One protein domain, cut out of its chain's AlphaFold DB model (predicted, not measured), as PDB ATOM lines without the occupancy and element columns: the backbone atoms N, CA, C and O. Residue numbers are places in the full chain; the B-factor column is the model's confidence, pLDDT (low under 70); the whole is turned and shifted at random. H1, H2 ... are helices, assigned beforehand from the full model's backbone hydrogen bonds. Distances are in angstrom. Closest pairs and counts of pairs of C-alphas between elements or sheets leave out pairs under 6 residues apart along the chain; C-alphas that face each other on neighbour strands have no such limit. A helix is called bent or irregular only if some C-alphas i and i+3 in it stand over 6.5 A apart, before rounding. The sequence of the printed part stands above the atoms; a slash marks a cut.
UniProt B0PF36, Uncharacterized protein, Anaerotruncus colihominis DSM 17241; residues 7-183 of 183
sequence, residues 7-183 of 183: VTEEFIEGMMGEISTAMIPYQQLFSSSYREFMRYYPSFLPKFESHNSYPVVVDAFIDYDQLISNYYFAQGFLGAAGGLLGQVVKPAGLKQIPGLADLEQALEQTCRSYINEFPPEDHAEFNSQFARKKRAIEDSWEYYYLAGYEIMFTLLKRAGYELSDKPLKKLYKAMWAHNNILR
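What this domain is: This is residues 7 to 183 of the 183 residues of an uncharacterized protein of Anaerotruncus colihominis DSM 17241 (UniProt B0PF36). The long helix H4 runs through the middle of an elongated body of helices, making an up-and-down bundle with H5 and H6, while H7 packs on its other half. H8 folds back along H7, and H1 crosses H4 near its middle. The printed part has 177 residues, eight named helices, H1 to H8 in chain order, and no named strand: all helix. It is compact, with a radius of gyration of the C-alphas of 18.3 A and spans of 61 by 34 by 29 A.

Where its parts are: H4, residues 54 to 84, is 44.0 A long and begins with C-alpha 54 at (22.857, 8.469, 60.913). H5 is residues 100 to 115, 22.4 A; H6 120 to 138, 27.6 A; H7 141 to 158, 26.2 A; H8 166 to 181, 22.9 A, ending with C-alpha 181 at (29.453, 9.147, 28.212). H1, residues 9 to 30, 28.8 A, has a kink of 52 degrees near residue 23; H2 is residues 32 to 40, 12.7 A, and H3 46 to 49, 4.8 A. H1 and H6 are only just irregular: C-alphas 22 and 25, and C-alphas 121 and 124, are each 6.9 A apart.

How they stand to each other: H4 is the hub. It touches H7 at a steep tilt of 47 degrees, closest C-alphas Phe 77 and Gly 148, 4.2 A. Its residues 54 to 68 touch H5, a hairpin at 23 degrees, closest C-alphas Ala 60 and Leu 107, 5.3 A. H7 and H8 are a hairpin at 16 degrees, closest C-alphas Glu 142 and Met 175, 6.9 A. Every O i to N i+4 pair is within hydrogen-bond range in H2, H4, H5, H7 and H8; 15 of 18 are in H1 and 13 of 15 in H6.

The domain as a whole: The C-alphas farthest apart, Pro 119 and Glu 162, are 61.4 A apart. The printed part has no cut; the link H4 to H5 is long. Mean pLDDT of the printed part is 78.5, with residues 20 to 42, 87 to 95 and 176 to 183 among those under 70.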
ATOM      1  N   VAL A   7       3.297 -10.430  31.340       65.50
ATOM      2  CA  VAL A   7       3.672 -10.342  32.749       65.50
ATOM      3  C   VAL A   7       2.868  -9.211  33.387       65.50
ATOM      4  O   VAL A   7       2.938  -8.074  32.911       65.50
ATOM      5  N   THR A   8       2.077  -9.539  34.408       70.44
ATOM      6  CA  THR A   8       1.275  -8.580  35.182       70.44
ATOM      7  C   THR A   8       2.134  -7.851  36.216       70.44
ATOM      8  O   THR A   8       3.223  -8.306  36.565       70.44
ATOM      9  N   GLU A   9       1.636  -6.721  36.714       66.75
ATOM     10  CA  GLU A   9       2.226  -5.994  37.846       66.75
ATOM     11  C   GLU A   9       2.331  -6.886  39.090       66.75
ATOM     12  O   GLU A   9       3.428  -7.050  39.609       66.75
ATOM     13  N   GLU A  10       1.254  -7.591  39.453       72.12
ATOM     14  CA  GLU A  10       1.236  -8.555  40.568       72.12
ATOM     15  C   GLU A  10       2.330  -9.630  40.455       72.12
ATOM     16  O   GLU A  10       2.927 -10.038  41.449       72.12
ATOM     17  N   PHE A  11       2.626 -10.098  39.238       75.38
ATOM     18  CA  PHE A  11       3.693 -11.075  39.027       75.38
ATOM     19  C   PHE A  11       5.079 -10.464  39.269       75.38
ATOM     20  O   PHE A  11       5.952 -11.119  39.837       75.38
ATOM     21  N   ILE A  12       5.290  -9.214  38.844       73.25
ATOM     22  CA  ILE A  12       6.545  -8.491  39.086       73.25
ATOM     23  C   ILE A  12       6.702  -8.212  40.578       73.25
ATOM     24  O   ILE A  12       7.773  -8.471  41.114       73.25
ATOM     25  N   GLU A  13       5.651  -7.763  41.258       72.94
ATOM     26  CA  GLU A  13       5.645  -7.564  42.711       72.94
ATOM     27  C   GLU A  13       5.959  -8.855  43.470       72.94
ATOM     28  O   GLU A  13       6.828  -8.856  44.345       72.94
ATOM     29  N   GLY A  14       5.344  -9.976  43.077       76.75
ATOM     30  CA  GLY A  14       5.654 -11.295  43.629       76.75
ATOM     31  C   GLY A  14       7.126 -11.675  43.447       76.75
ATOM     32  O   GLY A  14       7.799 -12.033  44.415       76.75
ATOM     33  N   MET A  15       7.668 -11.510  42.234       75.50
ATOM     34  CA  MET A  15       9.094 -11.732  41.968       75.50
ATOM     35  C   MET A  15       9.995 -10.809  42.794       75.50
ATOM     36  O   MET A  15      11.002 -11.273  43.320       75.50
ATOM     37  N   MET A  16       9.665  -9.521  42.922       76.19
ATOM     38  CA  MET A  16      10.441  -8.577  43.735       76.19
ATOM     39  C   MET A  16      10.468  -8.998  45.212       76.19
ATOM     40  O   MET A  16      11.514  -8.888  45.856       76.19
ATOM     41  N   GLY A  17       9.360  -9.528  45.739       73.75
ATOM     42  CA  GLY A  17       9.296 -10.100  47.087       73.75
ATOM     43  C   GLY A  17      10.183 -11.341  47.256       73.75
ATOM     44  O   GLY A  17      10.936 -11.450  48.229       73.75
ATOM     45  N   GLU A  18      10.165 -12.254  46.282       77.81
ATOM     46  CA  GLU A  18      11.026 -13.446  46.284       77.81
ATOM     47  C   GLU A  18      12.515 -13.089  46.146       77.81
ATOM     48  O   GLU A  18      13.346 -13.613  46.890       77.81
ATOM     49  N   ILE A  19      12.853 -12.153  45.251       72.38
ATOM     50  CA  ILE A  19      14.213 -11.624  45.072       72.38
ATOM     51  C   ILE A  19      14.693 -10.976  46.373       72.38
ATOM     52  O   ILE A  19      15.770 -11.320  46.853       72.38
ATOM     53  N   SER A  20      13.889 -10.112  47.000       69.12
ATOM     54  CA  SER A  20      14.239  -9.506  48.295       69.12
ATOM     55  C   SER A  20      14.611 -10.573  49.328       69.12
ATOM     56  O   SER A  20      15.611 -10.458  50.028       69.12
ATOM     57  N   THR A  21      13.842 -11.659  49.384       68.44
ATOM     58  CA  THR A  21      14.045 -12.723  50.373       68.44
ATOM     59  C   THR A  21      15.272 -13.591  50.065       68.44
ATOM     60  O   THR A  21      16.008 -13.976  50.974       68.44
ATOM     61  N   ALA A  22      15.510 -13.920  48.792       64.44
ATOM     62  CA  ALA A  22      16.517 -14.904  48.387       64.44
ATOM     63  C   ALA A  22      17.872 -14.294  47.995       64.44
ATOM     64  O   ALA A  22      18.915 -14.934  48.142       64.44
ATOM     65  N   MET A  23      17.870 -13.075  47.459       61.94
ATOM     66  CA  MET A  23      19.022 -12.503  46.768       61.94
ATOM     67  C   MET A  23      19.846 -11.532  47.608       61.94
ATOM     68  O   MET A  23      21.039 -11.423  47.335       61.94
ATOM     69  N   ILE A  24      19.286 -10.908  48.652       57.06
ATOM     70  CA  ILE A  24      20.035 -10.011  49.556       57.06
ATOM     71  C   ILE A  24      21.264 -10.709  50.166       57.06
ATOM     72  O   ILE A  24      22.372 -10.180  50.029       57.06
ATOM     73  N   PRO A  25      21.154 -11.929  50.738       56.50
ATOM     74  CA  PRO A  25      22.331 -12.629  51.255       56.50
ATOM     75  C   PRO A  25      23.323 -12.981  50.136       56.50
ATOM     76  O   PRO A  25      24.535 -12.983  50.336       56.50
ATOM     77  N   TYR A  26      22.819 -13.265  48.932       52.81
ATOM     78  CA  TYR A  26      23.627 -13.732  47.810       52.81
ATOM     79  C   TYR A  26      24.402 -12.598  47.116       52.81
ATOM     80  O   TYR A  26      25.574 -12.769  46.780       52.81
ATOM     81  N   GLN A  27      23.791 -11.425  46.927       51.53
ATOM     82  CA  GLN A  27      24.436 -10.242  46.347       51.53
ATOM     83  C   GLN A  27      25.555  -9.716  47.251       51.53
ATOM     84  O   GLN A  27      26.652  -9.452  46.754       51.53
ATOM     85  N   GLN A  28      25.322  -9.668  48.569       50.44
ATOM     86  CA  GLN A  28      26.335  -9.285  49.559       50.44
ATOM     87  C   GLN A  28      27.538 -10.250  49.573       50.44
ATOM     88  O   GLN A  28      28.683  -9.816  49.716       50.44
ATOM     89  N   LEU A  29      27.309 -11.554  49.373       41.31
ATOM     90  CA  LEU A  29      28.361 -12.576  49.442       41.31
ATOM     91  C   LEU A  29      29.094 -12.831  48.107       41.31
ATOM     92  O   LEU A  29      30.298 -13.114  48.124       41.31
ATOM     93  N   PHE A  30      28.431 -12.727  46.946       36.19
ATOM     94  CA  PHE A  30      28.932 -13.358  45.710       36.19
ATOM     95  C   PHE A  30      29.046 -12.476  44.459       36.19
ATOM     96  O   PHE A  30      29.707 -12.904  43.513       36.19
ATOM     97  N   SER A  31      28.500 -11.257  44.414       43.19
ATOM     98  CA  SER A  31      28.623 -10.412  43.213       43.19
ATOM     99  C   SER A  31      29.837  -9.480  43.295       43.19
ATOM    100  O   SER A  31      29.890  -8.560  44.110       43.19
ATOM    101  N   SER A  32      30.850  -9.711  42.453       42.94
ATOM    102  CA  SER A  32      32.014  -8.818  42.341       42.94
ATOM    103  C   SER A  32      31.623  -7.430  41.843       42.94
ATOM    104  O   SER A  32      32.114  -6.453  42.391       42.94
ATOM    105  N   SER A  33      30.696  -7.349  40.887       44.16
ATOM    106  CA  SER A  33      30.191  -6.087  40.339       44.16
ATOM    107  C   SER A  33      29.401  -5.295  41.381       44.16
ATOM    108  O   SER A  33      29.557  -4.085  41.479       44.16
ATOM    109  N   TYR A  34      28.618  -5.980  42.221       50.75
ATOM    110  CA  TYR A  34      27.919  -5.354  43.349       50.75
ATOM    111  C   TYR A  34      28.901  -4.876  44.427       50.75
ATOM    112  O   TYR A  34      28.788  -3.759  44.912       50.75
ATOM    113  N   ARG A  35      29.927  -5.668  44.764       51.88
ATOM    114  CA  ARG A  35      30.978  -5.233  45.704       51.88
ATOM    115  C   ARG A  35      31.797  -4.056  45.176       51.88
ATOM    116  O   ARG A  35      32.215  -3.213  45.961       51.88
ATOM    117  N   GLU A  36      32.058  -4.013  43.876       49.97
ATOM    118  CA  GLU A  36      32.740  -2.898  43.223       49.97
ATOM    119  C   GLU A  36      31.851  -1.649  43.219       49.97
ATOM    120  O   GLU A  36      32.311  -0.593  43.634       49.97
ATOM    121  N   PHE A  37      30.557  -1.785  42.915       52.81
ATOM    122  CA  PHE A  37      29.559  -0.723  43.075       52.81
ATOM    123  C   PHE A  37      29.494  -0.178  44.513       52.81
ATOM    124  O   PHE A  37      29.635   1.027  44.718       52.81
ATOM    125  N   MET A  38      29.408  -1.052  45.521       53.34
ATOM    126  CA  MET A  38      29.378  -0.656  46.937       53.34
ATOM    127  C   MET A  38      30.658   0.066  47.390       53.34
ATOM    128  O   MET A  38      30.609   0.857  48.328       53.34
ATOM    129  N   ARG A  39      31.805  -0.148  46.725       51.75
ATOM    130  CA  ARG A  39      33.042   0.620  46.985       51.75
ATOM    131  C   ARG A  39      32.993   2.052  46.452       51.75
ATOM    132  O   ARG A  39      33.739   2.889  46.950       51.75
ATOM    133  N   TYR A  40      32.165   2.321  45.448       54.44
ATOM    134  CA  TYR A  40      31.990   3.647  44.845       54.44
ATOM    135  C   TYR A  40      30.705   4.345  45.298       54.44
ATOM    136  O   TYR A  40      30.419   5.456  44.843       54.44
ATOM    137  N   TYR A  41      29.944   3.715  46.193       61.88
ATOM    138  CA  TYR A  41      28.702   4.261  46.709       61.88
ATOM    139  C   TYR A  41      28.973   5.585  47.442       61.88
ATOM    140  O   TYR A  41      29.841   5.618  48.321       61.88
ATOM    141  N   PRO A  42      28.291   6.692  47.092       67.44
ATOM    142  CA  PRO A  42      28.574   7.989  47.697       67.44
ATOM    143  C   PRO A  42      28.371   7.959  49.217       67.44
ATOM    144  O   PRO A  42      27.259   7.734  49.706       67.44
ATOM    145  N   SER A  43      29.453   8.195  49.960       71.44
ATOM    146  CA  SER A  43      29.415   8.391  51.408       71.44
ATOM    147  C   SER A  43      28.976   9.815  51.737       71.44
ATOM    148  O   SER A  43      29.173  10.737  50.937       71.44
ATOM    149  N   PHE A  44      28.401   9.995  52.924       78.88
ATOM    150  CA  PHE A  44      28.267  11.335  53.476       78.88
ATOM    151  C   PHE A  44      29.615  11.776  54.074       78.88
ATOM    152  O   PHE A  44      30.536  10.979  54.259       78.88
ATOM    153  N   LEU A  45      29.769  13.066  54.367       82.25
ATOM    154  CA  LEU A  45      30.943  13.566  55.075       82.25
ATOM    155  C   LEU A  45      30.981  12.997  56.498       82.25
ATOM    156  O   LEU A  45      29.925  12.910  57.130       82.25
ATOM    157  N   PRO A  46      32.177  12.738  57.066       87.81
ATOM    158  CA  PRO A  46      32.313  12.131  58.392       87.81
ATOM    159  C   PRO A  46      31.549  12.847  59.512       87.81
ATOM    160  O   PRO A  46      31.091  12.206  60.455       87.81
ATOM    161  N   LYS A  47      31.377  14.174  59.414       89.81
ATOM    162  CA  LYS A  47      30.592  14.955  60.384       89.81
ATOM    163  C   LYS A  47      29.117  14.548  60.438       89.81
ATOM    164  O   LYS A  47      28.515  14.613  61.500       89.81
ATOM    165  N   PHE A  48      28.559  14.104  59.315       89.12
ATOM    166  CA  PHE A  48      27.226  13.522  59.275       89.12
ATOM    167  C   PHE A  48      27.313  12.057  59.706       89.12
ATOM    168  O   PHE A  48      26.608  11.649  60.611       89.12
ATOM    169  N   GLU A  49      28.234  11.270  59.152       86.94
ATOM    170  CA  GLU A  49      28.263   9.820  59.413       86.94
ATOM    171  C   GLU A  49      28.533   9.429  60.876       86.94
ATOM    172  O   GLU A  49      28.158   8.343  61.311       86.94
ATOM    173  N   SER A  50      29.174  10.312  61.642       86.81
ATOM    174  CA  SER A  50      29.458  10.114  63.069       86.81
ATOM    175  C   SER A  50      28.286  10.446  64.001       86.81
ATOM    176  O   SER A  50      28.399  10.225  65.207       86.81
ATOM    177  N   HIS A  51      27.169  10.964  63.481       91.56
ATOM    178  CA  HIS A  51      26.006  11.308  64.293       91.56
ATOM    179  C   HIS A  51      25.187  10.064  64.660       91.56
ATOM    180  O   HIS A  51      24.979   9.168  63.843       91.56
ATOM    181  N   ASN A  52      24.660  10.020  65.886       87.94
ATOM    182  CA  ASN A  52      23.986   8.828  66.423       87.94
ATOM    183  C   ASN A  52      22.731   8.408  65.639       87.94
ATOM    184  O   ASN A  52      22.365   7.237  65.655       87.94
ATOM    185  N   SER A  53      22.067   9.354  64.977       89.25
ATOM    186  CA  SER A  53      20.868   9.133  64.159       89.25
ATOM    187  C   SER A  53      21.182   8.772  62.701       89.25
ATOM    188  O   SER A  53      20.268   8.412  61.958       89.25
ATOM    189  N   TYR A  54      22.456   8.798  62.284       85.69
ATOM    190  CA  TYR A  54      22.857   8.469  60.913       85.69
ATOM    191  C   TYR A  54      22.415   7.070  60.445       85.69
ATOM    192  O   TYR A  54      22.016   6.955  59.285       85.69
ATOM    193  N   PRO A  55      22.391   6.018  61.295       82.12
ATOM    194  CA  PRO A  55      21.886   4.709  60.883       82.12
ATOM    195  C   PRO A  55      20.471   4.741  60.286       82.12
ATOM    196  O   PRO A  55      20.216   4.038  59.319       82.12
ATOM    197  N   VAL A  56      19.583   5.625  60.757       80.75
ATOM    198  CA  VAL A  56      18.218   5.758  60.209       80.75
ATOM    199  C   VAL A  56      18.241   6.269  58.763       80.75
ATOM    200  O   VAL A  56      17.455   5.831  57.926       80.75
ATOM    201  N   VAL A  57      19.171   7.174  58.443       85.19
ATOM    202  CA  VAL A  57      19.393   7.648  57.066       85.19
ATOM    203  C   VAL A  57      19.940   6.521  56.195       85.19
ATOM    204  O   VAL A  57      19.545   6.394  55.039       85.19
ATOM    205  N   VAL A  58      20.843   5.701  56.738       81.69
ATOM    206  CA  VAL A  58      21.389   4.536  56.033       81.69
ATOM    207  C   VAL A  58      20.281   3.542  55.693       81.69
ATOM    208  O   VAL A  58      20.176   3.170  54.527       81.69
ATOM    209  N   ASP A  59      19.431   3.189  56.657       78.06
ATOM    210  CA  ASP A  59      18.322   2.251  56.459       78.06
ATOM    211  C   ASP A  59      17.343   2.753  55.385       78.06
ATOM    212  O   ASP A  59      17.031   2.025  54.446       78.06
ATOM    213  N   ALA A  60      16.961   4.036  55.421       83.38
ATOM    214  CA  ALA A  60      16.084   4.617  54.402       83.38
ATOM    215  C   ALA A  60      16.693   4.577  52.985       83.38
ATOM    216  O   ALA A  60      15.986   4.366  51.998       83.38
ATOM    217  N   PHE A  61      18.011   4.773  52.864       84.81
ATOM    218  CA  PHE A  61      18.706   4.620  51.586       84.81
ATOM    219  C   PHE A  61      18.794   3.157  51.135       84.81
ATOM    220  O   PHE A  61      18.743   2.911  49.931       84.81
ATOM    221  N   ILE A  62      18.941   2.210  52.067       81.38
ATOM    222  CA  ILE A  62      18.931   0.772  51.770       81.38
ATOM    223  C   ILE A  62      17.563   0.366  51.228       81.38
ATOM    224  O   ILE A  62      17.512  -0.253  50.171       81.38
ATOM    225  N   ASP A  63      16.474   0.762  51.887       81.50
ATOM    226  CA  ASP A  63      15.113   0.440  51.443       81.50
ATOM    227  C   ASP A  63      14.842   0.989  50.031       81.50
ATOM    228  O   ASP A  63      14.329   0.280  49.159       81.50
ATOM    229  N   TYR A  64      15.243   2.241  49.781       86.62
ATOM    230  CA  TYR A  64      15.102   2.894  48.478       86.62
ATOM    231  C   TYR A  64      15.892   2.179  47.368       86.62
ATOM    232  O   TYR A  64      15.337   1.850  46.315       86.62
ATOM    233  N   ASP A  65      17.177   1.895  47.605       84.81
ATOM    234  CA  ASP A  65      18.040   1.178  46.658       84.81
ATOM    235  C   ASP A  65      17.563  -0.263  46.429       84.81
ATOM    236  O   ASP A  65      17.555  -0.764  45.302       84.81
ATOM    237  N   GLN A  66      17.090  -0.934  47.477       83.31
ATOM    238  CA  GLN A  66      16.586  -2.297  47.388       83.31
ATOM    239  C   GLN A  66      15.380  -2.391  46.449       83.31
ATOM    240  O   GLN A  66      15.335  -3.280  45.598       83.31
ATOM    241  N   LEU A  67      14.411  -1.478  46.551       86.44
ATOM    242  CA  LEU A  67      13.254  -1.504  45.657       86.44
ATOM    243  C   LEU A  67      13.668  -1.311  44.191       86.44
ATOM    244  O   LEU A  67      13.256  -2.080  43.318       86.44
ATOM    245  N   ILE A  68      14.516  -0.312  43.925       88.12
ATOM    246  CA  ILE A  68      15.015  -0.008  42.578       88.12
ATOM    247  C   ILE A  68      15.799  -1.199  42.019       88.12
ATOM    248  O   ILE A  68      15.536  -1.662  40.904       88.12
ATOM    249  N   SER A  69      16.738  -1.731  42.798       84.44
ATOM    250  CA  SER A  69      17.583  -2.845  42.379       84.44
ATOM    251  C   SER A  69      16.781  -4.113  42.105       84.44
ATOM    252  O   SER A  69      16.976  -4.732  41.057       84.44
ATOM    253  N   ASN A  70      15.821  -4.463  42.961       84.94
ATOM    254  CA  ASN A  70      14.959  -5.627  42.765       84.94
ATOM    255  C   ASN A  70      14.104  -5.512  41.509       84.94
ATOM    256  O   ASN A  70      13.978  -6.482  40.756       84.94
ATOM    257  N   TYR A  71      13.551  -4.327  41.258       87.31
ATOM    258  CA  TYR A  71      12.749  -4.078  40.071       87.31
ATOM    259  C   TYR A  71      13.558  -4.298  38.790       87.31
ATOM    260  O   TYR A  71      13.183  -5.107  37.934       87.31
ATOM    261  N   TYR A  72      14.702  -3.622  38.658       86.19
ATOM    262  CA  TYR A  72      15.530  -3.742  37.459       86.19
ATOM    263  C   TYR A  72      16.155  -5.128  37.323       86.19
ATOM    264  O   TYR A  72      16.241  -5.649  36.210       86.19
ATOM    265  N   PHE A  73      16.499  -5.775  38.438       84.81
ATOM    266  CA  PHE A  73      16.922  -7.168  38.438       84.81
ATOM    267  C   PHE A  73      15.843  -8.090  37.858       84.81
ATOM    268  O   PHE A  73      16.123  -8.864  36.939       84.81
ATOM    269  N   ALA A  74      14.600  -7.989  38.341       84.88
ATOM    270  CA  ALA A  74      13.477  -8.776  37.837       84.88
ATOM    271  C   ALA A  74      13.263  -8.541  36.335       84.88
ATOM    272  O   ALA A  74      13.074  -9.493  35.572       84.88
ATOM    273  N   GLN A  75      13.369  -7.289  35.880       84.62
ATOM    274  CA  GLN A  75      13.284  -6.960  34.458       84.62
ATOM    275  C   GLN A  75      14.402  -7.599  33.628       84.62
ATOM    276  O   GLN A  75      14.131  -8.129  32.549       84.62
ATOM    277  N   GLY A  76      15.641  -7.574  34.115       84.75
ATOM    278  CA  GLY A  76      16.780  -8.223  33.467       84.75
ATOM    279  C   GLY A  76      16.596  -9.730  33.351       84.75
ATOM    280  O   GLY A  76      16.757 -10.309  32.273       84.75
ATOM    281  N   PHE A  77      16.173 -10.349  34.452       85.12
ATOM    282  CA  PHE A  77      15.891 -11.776  34.545       85.12
ATOM    283  C   PHE A  77      14.808 -12.202  33.544       85.12
ATOM    284  O   PHE A  77      15.011 -13.119  32.745       85.12
ATOM    285  N   LEU A  78      13.678 -11.494  33.526       83.62
ATOM    286  CA  LEU A  78      12.566 -11.758  32.611       83.62
ATOM    287  C   LEU A  78      12.920 -11.456  31.153       83.62
ATOM    288  O   LEU A  78      12.524 -12.198  30.251       83.62
ATOM    289  N   GLY A  79      13.704 -10.403  30.912       84.12
ATOM    290  CA  GLY A  79      14.217 -10.055  29.590       84.12
ATOM    291  C   GLY A  79      15.095 -11.160  29.002       84.12
ATOM    292  O   GLY A  79      14.962 -11.488  27.821       84.12
ATOM    293  N   ALA A  80      15.941 -11.785  29.825       83.62
ATOM    294  CA  ALA A  80      16.713 -12.964  29.445       83.62
ATOM    295  C   ALA A  80      15.816 -14.190  29.231       83.62
ATOM    296  O   ALA A  80      15.890 -14.801  28.166       83.62
ATOM    297  N   ALA A  81      14.948 -14.522  30.193       81.19
ATOM    298  CA  ALA A  81      14.055 -15.681  30.117       81.19
ATOM    299  C   ALA A  81      13.198 -15.664  28.844       81.19
ATOM    300  O   ALA A  81      13.108 -16.661  28.134       81.19
ATOM    301  N   GLY A  82      12.618 -14.506  28.519       78.88
ATOM    302  CA  GLY A  82      11.834 -14.330  27.306       78.88
ATOM    303  C   GLY A  82      12.700 -14.260  26.053       78.88
ATOM    304  O   GLY A  82      12.579 -15.083  25.144       78.88
ATOM    305  N   GLY A  83      13.597 -13.274  26.006       79.00
ATOM    306  CA  GLY A  83      14.340 -12.921  24.799       79.00
ATOM    307  C   GLY A  83      15.262 -14.030  24.296       79.00
ATOM    308  O   GLY A  83      15.360 -14.231  23.086       79.00
ATOM    309  N   LEU A  84      15.900 -14.783  25.197       79.94
ATOM    310  CA  LEU A  84      16.799 -15.883  24.826       79.94
ATOM    311  C   LEU A  84      16.046 -17.125  24.343       79.94
ATOM    312  O   LEU A  84      16.593 -17.898  23.562       79.94
ATOM    313  N   LEU A  85      14.790 -17.292  24.761       78.75
ATOM    314  CA  LEU A  85      13.921 -18.397  24.352       78.75
ATOM    315  C   LEU A  85      12.979 -18.020  23.196       78.75
ATOM    316  O   LEU A  85      12.090 -18.793  22.838       78.75
ATOM    317  N   GLY A  86      13.142 -16.827  22.609       70.19
ATOM    318  CA  GLY A  86      12.281 -16.327  21.533       70.19
ATOM    319  C   GLY A  86      10.844 -16.024  21.975       70.19
ATOM    320  O   GLY A  86       9.949 -15.897  21.136       70.19
ATOM    321  N   GLN A  87      10.607 -15.910  23.284       69.88
ATOM    322  CA  GLN A  87       9.319 -15.547  23.857       69.88
ATOM    323  C   GLN A  87       9.239 -14.032  24.062       69.88
ATOM    324  O   GLN A  87      10.176 -13.376  24.516       69.88
ATOM    325  N   VAL A  88       8.085 -13.455  23.730       63.16
ATOM    326  CA  VAL A  88       7.835 -12.033  23.969       63.16
ATOM    327  C   VAL A  88       7.363 -11.878  25.408       63.16
ATOM    328  O   VAL A  88       6.171 -11.991  25.676       63.16
ATOM    329  N   VAL A  89       8.305 -11.616  26.311       62.16
ATOM    330  CA  VAL A  89       8.020 -11.184  27.681       62.16
ATOM    331  C   VAL A  89       8.067  -9.663  27.690       62.16
ATOM    332  O   VAL A  89       9.128  -9.058  27.541       62.16
ATOM    333  N   LYS A  90       6.894  -9.034  27.773       58.62
ATOM    334  CA  LYS A  90       6.773  -7.586  27.966       58.62
ATOM    335  C   LYS A  90       6.184  -7.349  29.354       58.62
ATOM    336  O   LYS A  90       5.104  -7.888  29.606       58.62
ATOM    337  N   PRO A  91       6.838  -6.549  30.216       57.25
ATOM    338  CA  PRO A  91       6.181  -5.986  31.387       57.25
ATOM    339  C   PRO A  91       4.963  -5.207  30.885       57.25
ATOM    340  O   PRO A  91       5.107  -4.285  30.076       57.25
ATOM    341  N   ALA A  92       3.754  -5.625  31.246       50.56
ATOM    342  CA  ALA A  92       2.560  -4.930  30.800       50.56
ATOM    343  C   ALA A  92       2.338  -3.683  31.664       50.56
ATOM    344  O   ALA A  92       2.153  -3.786  32.867       50.56
ATOM    345  N   GLY A  93       2.320  -2.503  31.038       53.12
ATOM    346  CA  GLY A  93       1.613  -1.329  31.562       53.12
ATOM    347  C   GLY A  93       2.246  -0.550  32.719       53.12
ATOM    348  O   GLY A  93       1.721   0.514  33.040       53.12
ATOM    349  N   LEU A  94       3.361  -0.999  33.299       57.75
ATOM    350  CA  LEU A  94       4.025  -0.257  34.375       57.75
ATOM    351  C   LEU A  94       4.613   1.059  33.854       57.75
ATOM    352  O   LEU A  94       5.566   1.072  33.074       57.75
ATOM    353  N   LYS A  95       4.020   2.176  34.286       64.06
ATOM    354  CA  LYS A  95       4.524   3.532  34.014       64.06
ATOM    355  C   LYS A  95       5.658   3.937  34.962       64.06
ATOM    356  O   LYS A  95       6.413   4.843  34.627       64.06
ATOM    357  N   GLN A  96       5.753   3.285  36.121       75.62
ATOM    358  CA  GLN A  96       6.700   3.566  37.201       75.62
ATOM    359  C   GLN A  96       6.959   2.296  38.028       75.62
ATOM    360  O   GLN A  96       6.220   1.321  37.891       75.62
ATOM    361  N   ILE A  97       7.996   2.311  38.870       86.19
ATOM    362  CA  ILE A  97       8.299   1.220  39.809       86.19
ATOM    363  C   ILE A  97       7.210   1.195  40.903       86.19
ATOM    364  O   ILE A  97       6.993   2.230  41.544       86.19
ATOM    365  N   PRO A  98       6.515   0.063  41.127       84.50
ATOM    366  CA  PRO A  98       5.519  -0.047  42.194       84.50
ATOM    367  C   PRO A  98       6.128   0.253  43.570       84.50
ATOM    368  O   PRO A  98       7.216  -0.222  43.877       84.50
ATOM    369  N   GLY A  99       5.451   1.070  44.384       87.56
ATOM    370  CA  GLY A  99       5.904   1.454  45.732       87.56
ATOM    371  C   GLY A  99       7.035   2.493  45.798       87.56
ATOM    372  O   GLY A  99       7.385   2.936  46.889       87.56
ATOM    373  N   LEU A 100       7.592   2.932  44.661       90.38
ATOM    374  CA  LEU A 100       8.736   3.856  44.658       90.38
ATOM    375  C   LEU A 100       8.394   5.230  45.231       90.38
ATOM    376  O   LEU A 100       9.184   5.773  45.991       90.38
ATOM    377  N   ALA A 101       7.218   5.766  44.901       92.12
ATOM    378  CA  ALA A 101       6.796   7.082  45.379       92.12
ATOM    379  C   ALA A 101       6.709   7.141  46.915       92.12
ATOM    380  O   ALA A 101       7.118   8.132  47.519       92.12
ATOM    381  N   ASP A 102       6.235   6.064  47.546       92.62
ATOM    382  CA  ASP A 102       6.111   5.985  49.003       92.62
ATOM    383  C   ASP A 102       7.495   5.935  49.674       92.62
ATOM    384  O   ASP A 102       7.741   6.646  50.651       92.62
ATOM    385  N   LEU A 103       8.432   5.150  49.121       90.75
ATOM    386  CA  LEU A 103       9.811   5.097  49.621       90.75
ATOM    387  C   LEU A 103      10.587   6.389  49.356       90.75
ATOM    388  O   LEU A 103      11.361   6.815  50.209       90.75
ATOM    389  N   GLU A 104      10.372   7.038  48.212       94.94
ATOM    390  CA  GLU A 104      10.967   8.339  47.900       94.94
ATOM    391  C   GLU A 104      10.532   9.387  48.932       94.94
ATOM    392  O   GLU A 104      11.373  10.076  49.518       94.94
ATOM    393  N   GLN A 105       9.233   9.441  49.241       96.25
ATOM    394  CA  GLN A 105       8.700  10.325  50.272       96.25
ATOM    395  C   GLN A 105       9.272  10.002  51.664       96.25
ATOM    396  O   GLN A 105       9.627  10.917  52.415       96.25
ATOM    397  N   ALA A 106       9.375   8.719  52.024       93.38
ATOM    398  CA  ALA A 106       9.936   8.289  53.304       93.38
ATOM    399  C   ALA A 106      11.424   8.658  53.438       93.38
ATOM    400  O   ALA A 106      11.850   9.157  54.486       93.38
ATOM    401  N   LEU A 107      12.203   8.477  52.370       93.81
ATOM    402  CA  LEU A 107      13.613   8.846  52.305       93.81
ATOM    403  C   LEU A 107      13.802  10.359  52.467       93.81
ATOM    404  O   LEU A 107      14.624  10.796  53.278       93.81
ATOM    405  N   GLU A 108      13.022  11.166  51.745       96.50
ATOM    406  CA  GLU A 108      13.069  12.629  51.846       96.50
ATOM    407  C   GLU A 108      12.690  13.116  53.247       96.50
ATOM    408  O   GLU A 108      13.372  13.971  53.819       96.50
ATOM    409  N   GLN A 109      11.636  12.547  53.836       97.31
ATOM    410  CA  GLN A 109      11.226  12.873  55.198       97.31
ATOM    411  C   GLN A 109      12.310  12.512  56.218       97.31
ATOM    412  O   GLN A 109      12.586  13.309  57.114       97.31
ATOM    413  N   THR A 110      12.929  11.340  56.078       93.81
ATOM    414  CA  THR A 110      13.991  10.865  56.973       93.81
ATOM    415  C   THR A 110      15.209  11.779  56.906       93.81
ATOM    416  O   THR A 110      15.665  12.280  57.933       93.81
ATOM    417  N   CYS A 111      15.684  12.081  55.695       94.62
ATOM    418  CA  CYS A 111      16.815  12.980  55.476       94.62
ATOM    419  C   CYS A 111      16.534  14.400  55.990       94.62
ATOM    420  O   CYS A 111      17.408  15.021  56.593       94.62
ATOM    421  N   ARG A 112      15.303  14.902  55.807       95.69
ATOM    422  CA  ARG A 112      14.882  16.209  56.326       95.69
ATOM    423  C   ARG A 112      14.853  16.249  57.852       95.69
ATOM    424  O   ARG A 112      15.302  17.228  58.438       95.69
ATOM    425  N   SER A 113      14.314  15.218  58.499       96.25
ATOM    426  CA  SER A 113      14.312  15.128  59.963       96.25
ATOM    427  C   SER A 113      15.739  15.085  60.509       96.25
ATOM    428  O   SER A 113      16.050  15.812  61.444       96.25
ATOM    429  N   TYR A 114      16.606  14.300  59.870       95.75
ATOM    430  CA  TYR A 114      18.001  14.142  60.257       95.75
ATOM    431  C   TYR A 114      18.807  15.443  60.156       95.75
ATOM    432  O   TYR A 114      19.488  15.824  61.103       95.75
ATOM    433  N   ILE A 115      18.716  16.174  59.037       95.75
ATOM    434  CA  ILE A 115      19.508  17.403  58.861       95.75
ATOM    435  C   ILE A 115      19.074  18.534  59.805       95.75
ATOM    436  O   ILE A 115      19.876  19.407  60.131       95.75
ATOM    437  N   ASN A 116      17.841  18.495  60.322       95.94
ATOM    438  CA  ASN A 116      17.376  19.437  61.345       95.94
ATOM    439  C   ASN A 116      18.067  19.253  62.709       95.94
ATOM    440  O   ASN A 116      17.935  20.122  63.568       95.94
ATOM    441  N   GLU A 117      18.802  18.157  62.917       95.06
ATOM    442  CA  GLU A 117      19.645  17.951  64.103       95.06
ATOM    443  C   GLU A 117      20.966  18.744  64.024       95.06
ATOM    444  O   GLU A 117      21.668  18.877  65.025       95.06
ATOM    445  N   PHE A 118      21.286  19.315  62.855       95.62
ATOM    446  CA  PHE A 118      22.513  20.068  62.593       95.62
ATOM    447  C   PHE A 118      22.250  21.574  62.424       95.62
ATOM    448  O   PHE A 118      21.145  21.981  62.040       95.62
ATOM    449  N   PRO A 119      23.278  22.418  62.646       96.25
ATOM    450  CA  PRO A 119      23.207  23.847  62.366       96.25
ATOM    451  C   PRO A 119      22.844  24.165  60.898       96.25
ATOM    452  O   PRO A 119      23.267  23.434  59.996       96.25
ATOM    453  N   PRO A 120      22.105  25.259  60.617       96.19
ATOM    454  CA  PRO A 120      21.655  25.616  59.265       96.19
ATOM    455  C   PRO A 120      22.763  25.713  58.206       96.19
ATOM    456  O   PRO A 120      22.523  25.444  57.030       96.19
ATOM    457  N   GLU A 121      23.979  26.085  58.602       96.12
ATOM    458  CA  GLU A 121      25.146  26.170  57.723       96.12
ATOM    459  C   GLU A 121      25.537  24.827  57.085       96.12
ATOM    460  O   GLU A 121      26.078  24.812  55.978       96.12
ATOM    461  N   ASP A 122      25.202  23.701  57.721       95.25
ATOM    462  CA  ASP A 122      25.509  22.359  57.217       95.25
ATOM    463  C   ASP A 122      24.475  21.846  56.199       95.25
ATOM    464  O   ASP A 122      24.734  20.888  55.462       95.25
ATOM    465  N   HIS A 123      23.305  22.491  56.109       95.62
ATOM    466  CA  HIS A 123      22.156  21.985  55.347       95.62
ATOM    467  C   HIS A 123      22.436  21.927  53.848       95.62
ATOM    468  O   HIS A 123      22.068  20.962  53.178       95.62
ATOM    469  N   ALA A 124      23.112  22.941  53.302       95.56
ATOM    470  CA  ALA A 124      23.437  22.988  51.878       95.56
ATOM    471  C   ALA A 124      24.375  21.841  51.467       95.56
ATOM    472  O   ALA A 124      24.183  21.203  50.429       95.56
ATOM    473  N   GLU A 125      25.371  21.548  52.303       95.12
ATOM    474  CA  GLU A 125      26.347  20.494  52.048       95.12
ATOM    475  C   GLU A 125      25.735  19.097  52.202       95.12
ATOM    476  O   GLU A 125      26.022  18.204  51.398       95.12
ATOM    477  N   PHE A 126      24.847  18.911  53.183       94.38
ATOM    478  CA  PHE A 126      24.085  17.674  53.329       94.38
ATOM    479  C   PHE A 126      23.159  17.434  52.134       94.38
ATOM    480  O   PHE A 126      23.196  16.362  51.536       94.38
ATOM    481  N   ASN A 127      22.379  18.440  51.730       94.62
ATOM    482  CA  ASN A 127      21.433  18.320  50.618       94.62
ATOM    483  C   ASN A 127      22.134  18.016  49.285       94.62
ATOM    484  O   ASN A 127      21.622  17.243  48.475       94.62
ATOM    485  N   SER A 128      23.332  18.570  49.069       93.38
ATOM    486  CA  SER A 128      24.168  18.238  47.909       93.38
ATOM    487  C   SER A 128      24.576  16.757  47.898       93.38
ATOM    488  O   SER A 128      24.471  16.079  46.874       93.38
ATOM    489  N   GLN A 129      24.983  16.219  49.052       92.06
ATOM    490  CA  GLN A 129      25.355  14.808  49.185       92.06
ATOM    491  C   GLN A 129      24.154  13.870  49.086       92.06
ATOM    492  O   GLN A 129      24.247  12.850  48.406       92.06
ATOM    493  N   PHE A 130      23.019  14.250  49.673       93.56
ATOM    494  CA  PHE A 130      21.744  13.558  49.514       93.56
ATOM    495  C   PHE A 130      21.374  13.414  48.034       93.56
ATOM    496  O   PHE A 130      21.189  12.296  47.551       93.56
ATOM    497  N   ALA A 131      21.354  14.525  47.289       93.12
ATOM    498  CA  ALA A 131      21.027  14.520  45.866       93.12
ATOM    499  C   ALA A 131      22.012  13.669  45.051       93.12
ATOM    500  O   ALA A 131      21.602  12.914  44.168       93.12
ATOM    501  N   ARG A 132      23.312  13.751  45.365       89.75
ATOM    502  CA  ARG A 132      24.344  12.931  44.720       89.75
ATOM    503  C   ARG A 132      24.135  11.439  44.982       89.75
ATOM    504  O   ARG A 132      24.282  10.646  44.057       89.75
ATOM    505  N   LYS A 133      23.814  11.057  46.219       88.19
ATOM    506  CA  LYS A 133      23.613   9.658  46.609       88.19
ATOM    507  C   LYS A 133      22.341   9.077  45.997       88.19
ATOM    508  O   LYS A 133      22.408   8.017  45.388       88.19
ATOM    509  N   LYS A 134      21.221   9.806  46.070       90.75
ATOM    510  CA  LYS A 134      19.954   9.429  45.424       90.75
ATOM    511  C   LYS A 134      20.140   9.218  43.917       90.75
ATOM    512  O   LYS A 134      19.794   8.162  43.401       90.75
ATOM    513  N   ARG A 135      20.796  10.166  43.238       88.94
ATOM    514  CA  ARG A 135      21.111  10.042  41.808       88.94
ATOM    515  C   ARG A 135      21.982   8.824  41.504       88.94
ATOM    516  O   ARG A 135      21.722   8.131  40.536       88.94
ATOM    517  N   ALA A 136      22.997   8.541  42.323       82.88
ATOM    518  CA  ALA A 136      23.857   7.380  42.100       82.88
ATOM    519  C   ALA A 136      23.080   6.052  42.143       82.88
ATOM    520  O   ALA A 136      23.387   5.155  41.364       82.88
ATOM    521  N   ILE A 137      22.069   5.933  43.008       84.25
ATOM    522  CA  ILE A 137      21.168   4.769  43.051       84.25
ATOM    523  C   ILE A 137      20.354   4.679  41.761       84.25
ATOM    524  O   ILE A 137      20.343   3.642  41.097       84.25
ATOM    525  N   GLU A 138      19.703   5.779  41.385       86.75
ATOM    526  CA  GLU A 138      18.834   5.847  40.208       86.75
ATOM    527  C   GLU A 138      19.599   5.565  38.911       86.75
ATOM    528  O   GLU A 138      19.129   4.799  38.074       86.75
ATOM    529  N   ASP A 139      20.816   6.097  38.780       83.88
ATOM    530  CA  ASP A 139      21.693   5.896  37.623       83.88
ATOM    531  C   ASP A 139      22.278   4.470  37.560       83.88
ATOM    532  O   ASP A 139      22.805   4.058  36.525       83.88
ATOM    533  N   SER A 140      22.164   3.679  38.635       80.00
ATOM    534  CA  SER A 140      22.722   2.319  38.708       80.00
ATOM    535  C   SER A 140      21.810   1.228  38.149       80.00
ATOM    536  O   SER A 140      22.188   0.053  38.127       80.00
ATOM    537  N   TRP A 141      20.634   1.598  37.638       82.75
ATOM    538  CA  TRP A 141      19.625   0.669  37.124       82.75
ATOM    539  C   TRP A 141      20.163  -0.352  36.105       82.75
ATOM    540  O   TRP A 141      19.765  -1.519  36.116       82.75
ATOM    541  N   GLU A 142      21.101   0.053  35.242       79.56
ATOM    542  CA  GLU A 142      21.681  -0.821  34.215       79.56
ATOM    543  C   GLU A 142      22.467  -1.985  34.816       79.56
ATOM    544  O   GLU A 142      22.434  -3.098  34.287       79.56
ATOM    545  N   TYR A 143      23.157  -1.746  35.935       78.38
ATOM    546  CA  TYR A 143      23.912  -2.777  36.642       78.38
ATOM    547  C   TYR A 143      22.978  -3.829  37.234       78.38
ATOM    548  O   TYR A 143      23.237  -5.027  37.105       78.38
ATOM    549  N   TYR A 144      21.861  -3.393  37.816       82.00
ATOM    550  CA  TYR A 144      20.842  -4.290  38.356       82.00
ATOM    551  C   TYR A 144      20.172  -5.115  37.257       82.00
ATOM    552  O   TYR A 144      20.043  -6.336  37.388       82.00
ATOM    553  N   TYR A 145      19.839  -4.481  36.131       84.88
ATOM    554  CA  TYR A 145      19.303  -5.169  34.958       84.88
ATOM    555  C   TYR A 145      20.266  -6.235  34.427       84.88
ATOM    556  O   TYR A 145      19.880  -7.384  34.200       84.88
ATOM    557  N   LEU A 146      21.539  -5.881  34.243       82.62
ATOM    558  CA  LEU A 146      22.547  -6.819  33.763       82.62
ATOM    559  C   LEU A 146      22.710  -8.008  34.708       82.62
ATOM    560  O   LEU A 146      22.745  -9.140  34.233       82.62
ATOM    561  N   ALA A 147      22.756  -7.769  36.019       81.00
ATOM    562  CA  ALA A 147      22.862  -8.838  37.005       81.00
ATOM    563  C   ALA A 147      21.693  -9.835  36.885       81.00
ATOM    564  O   ALA A 147      21.906 -11.050  36.891       81.00
ATOM    565  N   GLY A 148      20.466  -9.332  36.703       82.50
ATOM    566  CA  GLY A 148      19.289 -10.166  36.433       82.50
ATOM    567  C   GLY A 148      19.444 -11.006  35.172       82.50
ATOM    568  O   GLY A 148      19.208 -12.219  35.173       82.50
ATOM    569  N   TYR A 149      19.903 -10.365  34.100       86.06
ATOM    570  CA  TYR A 149      20.110 -11.008  32.809       86.06
ATOM    571  C   TYR A 149      21.181 -12.111  32.871       86.06
ATOM    572  O   TYR A 149      20.972 -13.211  32.358       86.06
ATOM    573  N   GLU A 150      22.324 -11.842  33.505       83.62
ATOM    574  CA  GLU A 150      23.446 -12.776  33.674       83.62
ATOM    575  C   GLU A 150      23.051 -14.037  34.443       83.62
ATOM    576  O   GLU A 150      23.428 -15.152  34.052       83.62
ATOM    577  N   ILE A 151      22.283 -13.867  35.524       83.12
ATOM    578  CA  ILE A 151      21.813 -14.984  36.341       83.12
ATOM    579  C   ILE A 151      20.922 -15.888  35.501       83.12
ATOM    580  O   ILE A 151      21.194 -17.087  35.404       83.12
ATOM    581  N   MET A 152      19.920 -15.333  34.820       84.50
ATOM    582  CA  MET A 152      19.029 -16.152  34.005       84.50
ATOM    583  C   MET A 152      19.752 -16.793  32.810       84.50
ATOM    584  O   MET A 152      19.536 -17.966  32.509       84.50
ATOM    585  N   PHE A 153      20.677 -16.075  32.168       83.44
ATOM    586  CA  PHE A 153      21.523 -16.627  31.106       83.44
ATOM    587  C   PHE A 153      22.328 -17.843  31.593       83.44
ATOM    588  O   PHE A 153      22.368 -18.883  30.929       83.44
ATOM    589  N   THR A 154      22.931 -17.740  32.780       81.31
ATOM    590  CA  THR A 154      23.649 -18.847  33.427       81.31
ATOM    591  C   THR A 154      22.722 -20.013  33.761       81.31
ATOM    592  O   THR A 154      23.076 -21.165  33.497       81.31
ATOM    593  N   LEU A 155      21.541 -19.741  34.323       83.12
ATOM    594  CA  LEU A 155      20.561 -20.769  34.678       83.12
ATOM    595  C   LEU A 155      20.084 -21.545  33.445       83.12
ATOM    596  O   LEU A 155      20.080 -22.773  33.465       83.12
ATOM    597  N   LEU A 156      19.774 -20.852  32.348       84.06
ATOM    598  CA  LEU A 156      19.375 -21.485  31.091       84.06
ATOM    599  C   LEU A 156      20.485 -22.372  30.514       84.06
ATOM    600  O   LEU A 156      20.223 -23.511  30.130       84.06
ATOM    601  N   LYS A 157      21.742 -21.909  30.508       83.56
ATOM    602  CA  LYS A 157      22.873 -22.754  30.085       83.56
ATOM    603  C   LYS A 157      23.015 -24.003  30.954       83.56
ATOM    604  O   LYS A 157      23.217 -25.092  30.425       83.56
ATOM    605  N   ARG A 158      22.884 -23.866  32.279       84.44
ATOM    606  CA  ARG A 158      22.920 -25.005  33.215       84.44
ATOM    607  C   ARG A 158      21.767 -25.984  32.993       84.44
ATOM    608  O   ARG A 158      21.957 -27.177  33.187       84.44
ATOM    609  N   ALA A 159      20.612 -25.493  32.556       86.31
ATOM    610  CA  ALA A 159      19.464 -26.311  32.177       86.31
ATOM    611  C   ALA A 159      19.605 -26.976  30.790       86.31
ATOM    612  O   ALA A 159      18.707 -27.705  30.377       86.31
ATOM    613  N   GLY A 160      20.715 -26.756  30.073       87.75
ATOM    614  CA  GLY A 160      21.010 -27.410  28.794       87.75
ATOM    615  C   GLY A 160      20.587 -26.626  27.550       87.75
ATOM    616  O   GLY A 160      20.652 -27.168  26.450       87.75
ATOM    617  N   TYR A 161      20.176 -25.360  27.684       85.31
ATOM    618  CA  TYR A 161      19.879 -24.522  26.521       85.31
ATOM    619  C   TYR A 161      21.167 -24.084  25.809       85.31
ATOM    620  O   TYR A 161      22.071 -23.499  26.415       85.31
ATOM    621  N   GLU A 162      21.221 -24.291  24.492       87.88
ATOM    622  CA  GLU A 162      22.300 -23.789  23.639       87.88
ATOM    623  C   GLU A 162      22.131 -22.288  23.375       87.88
ATOM    624  O   GLU A 162      21.502 -21.849  22.412       87.88
ATOM    625  N   LEU A 163      22.698 -21.477  24.267       85.81
ATOM    626  CA  LEU A 163      22.640 -20.021  24.178       85.81
ATOM    627  C   LEU A 163      23.929 -19.433  23.601       85.81
ATOM    628  O   LEU A 163      25.029 -19.691  24.091       85.81
ATOM    629  N   SER A 164      23.787 -18.556  22.605       87.31
ATOM    630  CA  SER A 164      24.897 -17.730  22.118       87.31
ATOM    631  C   SER A 164      25.271 -16.655  23.142       87.31
ATOM    632  O   SER A 164      24.393 -15.995  23.683       87.31
ATOM    633  N   ASP A 165      26.565 -16.373  23.317       86.62
ATOM    634  CA  ASP A 165      27.038 -15.256  24.160       86.62
ATOM    635  C   ASP A 165      26.802 -13.871  23.535       86.62
ATOM    636  O   ASP A 165      27.036 -12.846  24.175       86.62
ATOM    637  N   LYS A 166      26.391 -13.805  22.260       87.75
ATOM    638  CA  LYS A 166      26.228 -12.539  21.526       87.75
ATOM    639  C   LYS A 166      25.295 -11.533  22.229       87.75
ATOM    640  O   LYS A 166      25.692 -10.370  22.301       87.75
ATOM    641  N   PRO A 167      24.108 -11.914  22.747       84.69
ATOM    642  CA  PRO A 167      23.208 -10.986  23.436       84.69
ATOM    643  C   PRO A 167      23.837 -10.396  24.701       84.69
ATOM    644  O   PRO A 167      23.831  -9.180  24.874       84.69
ATOM    645  N   LEU A 168      24.481 -11.237  25.515       83.50
ATOM    646  CA  LEU A 168      25.165 -10.808  26.734       83.50
ATOM    647  C   LEU A 168      26.347  -9.871  26.418       83.50
ATOM    648  O   LEU A 168      26.465  -8.792  26.991       83.50
ATOM    649  N   LYS A 169      27.164 -10.200  25.406       86.12
ATOM    650  CA  LYS A 169      28.247  -9.318  24.922       86.12
ATOM    651  C   LYS A 169      27.739  -7.966  24.416       86.12
ATOM    652  O   LYS A 169      28.444  -6.966  24.540       86.12
ATOM    653  N   LYS A 170      26.546  -7.922  23.816       85.88
ATOM    654  CA  LYS A 170      25.927  -6.671  23.358       85.88
ATOM    655  C   LYS A 170      25.485  -5.806  24.541       85.88
ATOM    656  O   LYS A 170      25.726  -4.604  24.496       85.88
ATOM    657  N   LEU A 171      24.902  -6.412  25.579       82.25
ATOM    658  CA  LEU A 171      24.520  -5.714  26.812       82.25
ATOM    659  C   LEU A 171      25.735  -5.084  27.499       82.25
ATOM    660  O   LEU A 171      25.725  -3.879  27.735       82.25
ATOM    661  N   TYR A 172      26.828  -5.835  27.682       80.88
ATOM    662  CA  TYR A 172      28.064  -5.271  28.240       80.88
ATOM    663  C   TYR A 172      28.586  -4.071  27.444       80.88
ATOM    664  O   TYR A 172      28.991  -3.069  28.025       80.88
ATOM    665  N   LYS A 173      28.566  -4.143  26.104       81.81
ATOM    666  CA  LYS A 173      29.002  -3.023  25.255       81.81
ATOM    667  C   LYS A 173      28.109  -1.792  25.401       81.81
ATOM    668  O   LYS A 173      28.635  -0.685  25.396       81.81
ATOM    669  N   ALA A 174      26.793  -1.980  25.506       77.12
ATOM    670  CA  ALA A 174      25.853  -0.879  25.691       77.12
ATOM    671  C   ALA A 174      26.110  -0.154  27.021       77.12
ATOM    672  O   ALA A 174      26.263   1.063  27.029       77.12
ATOM    673  N   MET A 175      26.289  -0.910  28.104       72.38
ATOM    674  CA  MET A 175      26.592  -0.345  29.422       72.38
ATOM    675  C   MET A 175      27.956   0.338  29.471       72.38
ATOM    676  O   MET A 175      28.110   1.404  30.059       72.38
ATOM    677  N   TRP A 176      28.974  -0.248  28.839       66.94
ATOM    678  CA  TRP A 176      30.305   0.358  28.804       66.94
ATOM    679  C   TRP A 176      30.328   1.655  27.983       66.94
ATOM    680  O   TRP A 176      31.059   2.584  28.313       66.94
ATOM    681  N   ALA A 177      29.506   1.748  26.933       63.00
ATOM    682  CA  ALA A 177      29.323   2.988  26.186       63.00
ATOM    683  C   ALA A 177      28.628   4.064  27.035       63.00
ATOM    684  O   ALA A 177      29.088   5.200  27.050       63.00
ATOM    685  N   HIS A 178      27.580   3.708  27.781       60.50
ATOM    686  CA  HIS A 178      26.851   4.652  28.628       60.50
ATOM    687  C   HIS A 178      27.716   5.204  29.775       60.50
ATOM    688  O   HIS A 178      27.816   6.417  29.951       60.50
ATOM    689  N   ASN A 179      28.469   4.340  30.463       57.84
ATOM    690  CA  ASN A 179      29.375   4.746  31.544       57.84
ATOM    691  C   ASN A 179      30.554   5.625  31.085       57.84
ATOM    692  O   ASN A 179      31.099   6.380  31.886       57.84
ATOM    693  N   ASN A 180      30.963   5.541  29.815       54.31
ATOM    694  CA  ASN A 180      31.997   6.415  29.246       54.31
ATOM    695  C   ASN A 180      31.441   7.738  28.691       54.31
ATOM    696  O   ASN A 180      32.227   8.618  28.364       54.31
ATOM    697  N   ILE A 181      30.118   7.881  28.568       44.28
ATOM    698  CA  ILE A 181      29.453   9.147  28.212       44.28
ATOM    699  C   ILE A 181      29.165   9.983  29.471       44.28
ATOM    700  O   ILE A 181      29.106  11.206  29.393       44.28
ATOM    701  N   LEU A 182      29.004   9.330  30.628       42.38
ATOM    702  CA  LEU A 182      28.725   9.959  31.927       42.38
ATOM    703  C   LEU A 182      29.988  10.308  32.751       42.38
ATOM    704  O   LEU A 182      29.861  10.795  33.875       42.38
ATOM    705  N   ARG A 183      31.190  10.052  32.216       38.59
ATOM    706  CA  ARG A 183      32.489  10.471  32.776       38.59
ATOM    707  C   ARG A 183      32.983  11.744  32.107       38.59
ATOM    708  O   ARG A 183      33.570  12.572  32.836       38.59
TER     709      ARG A 183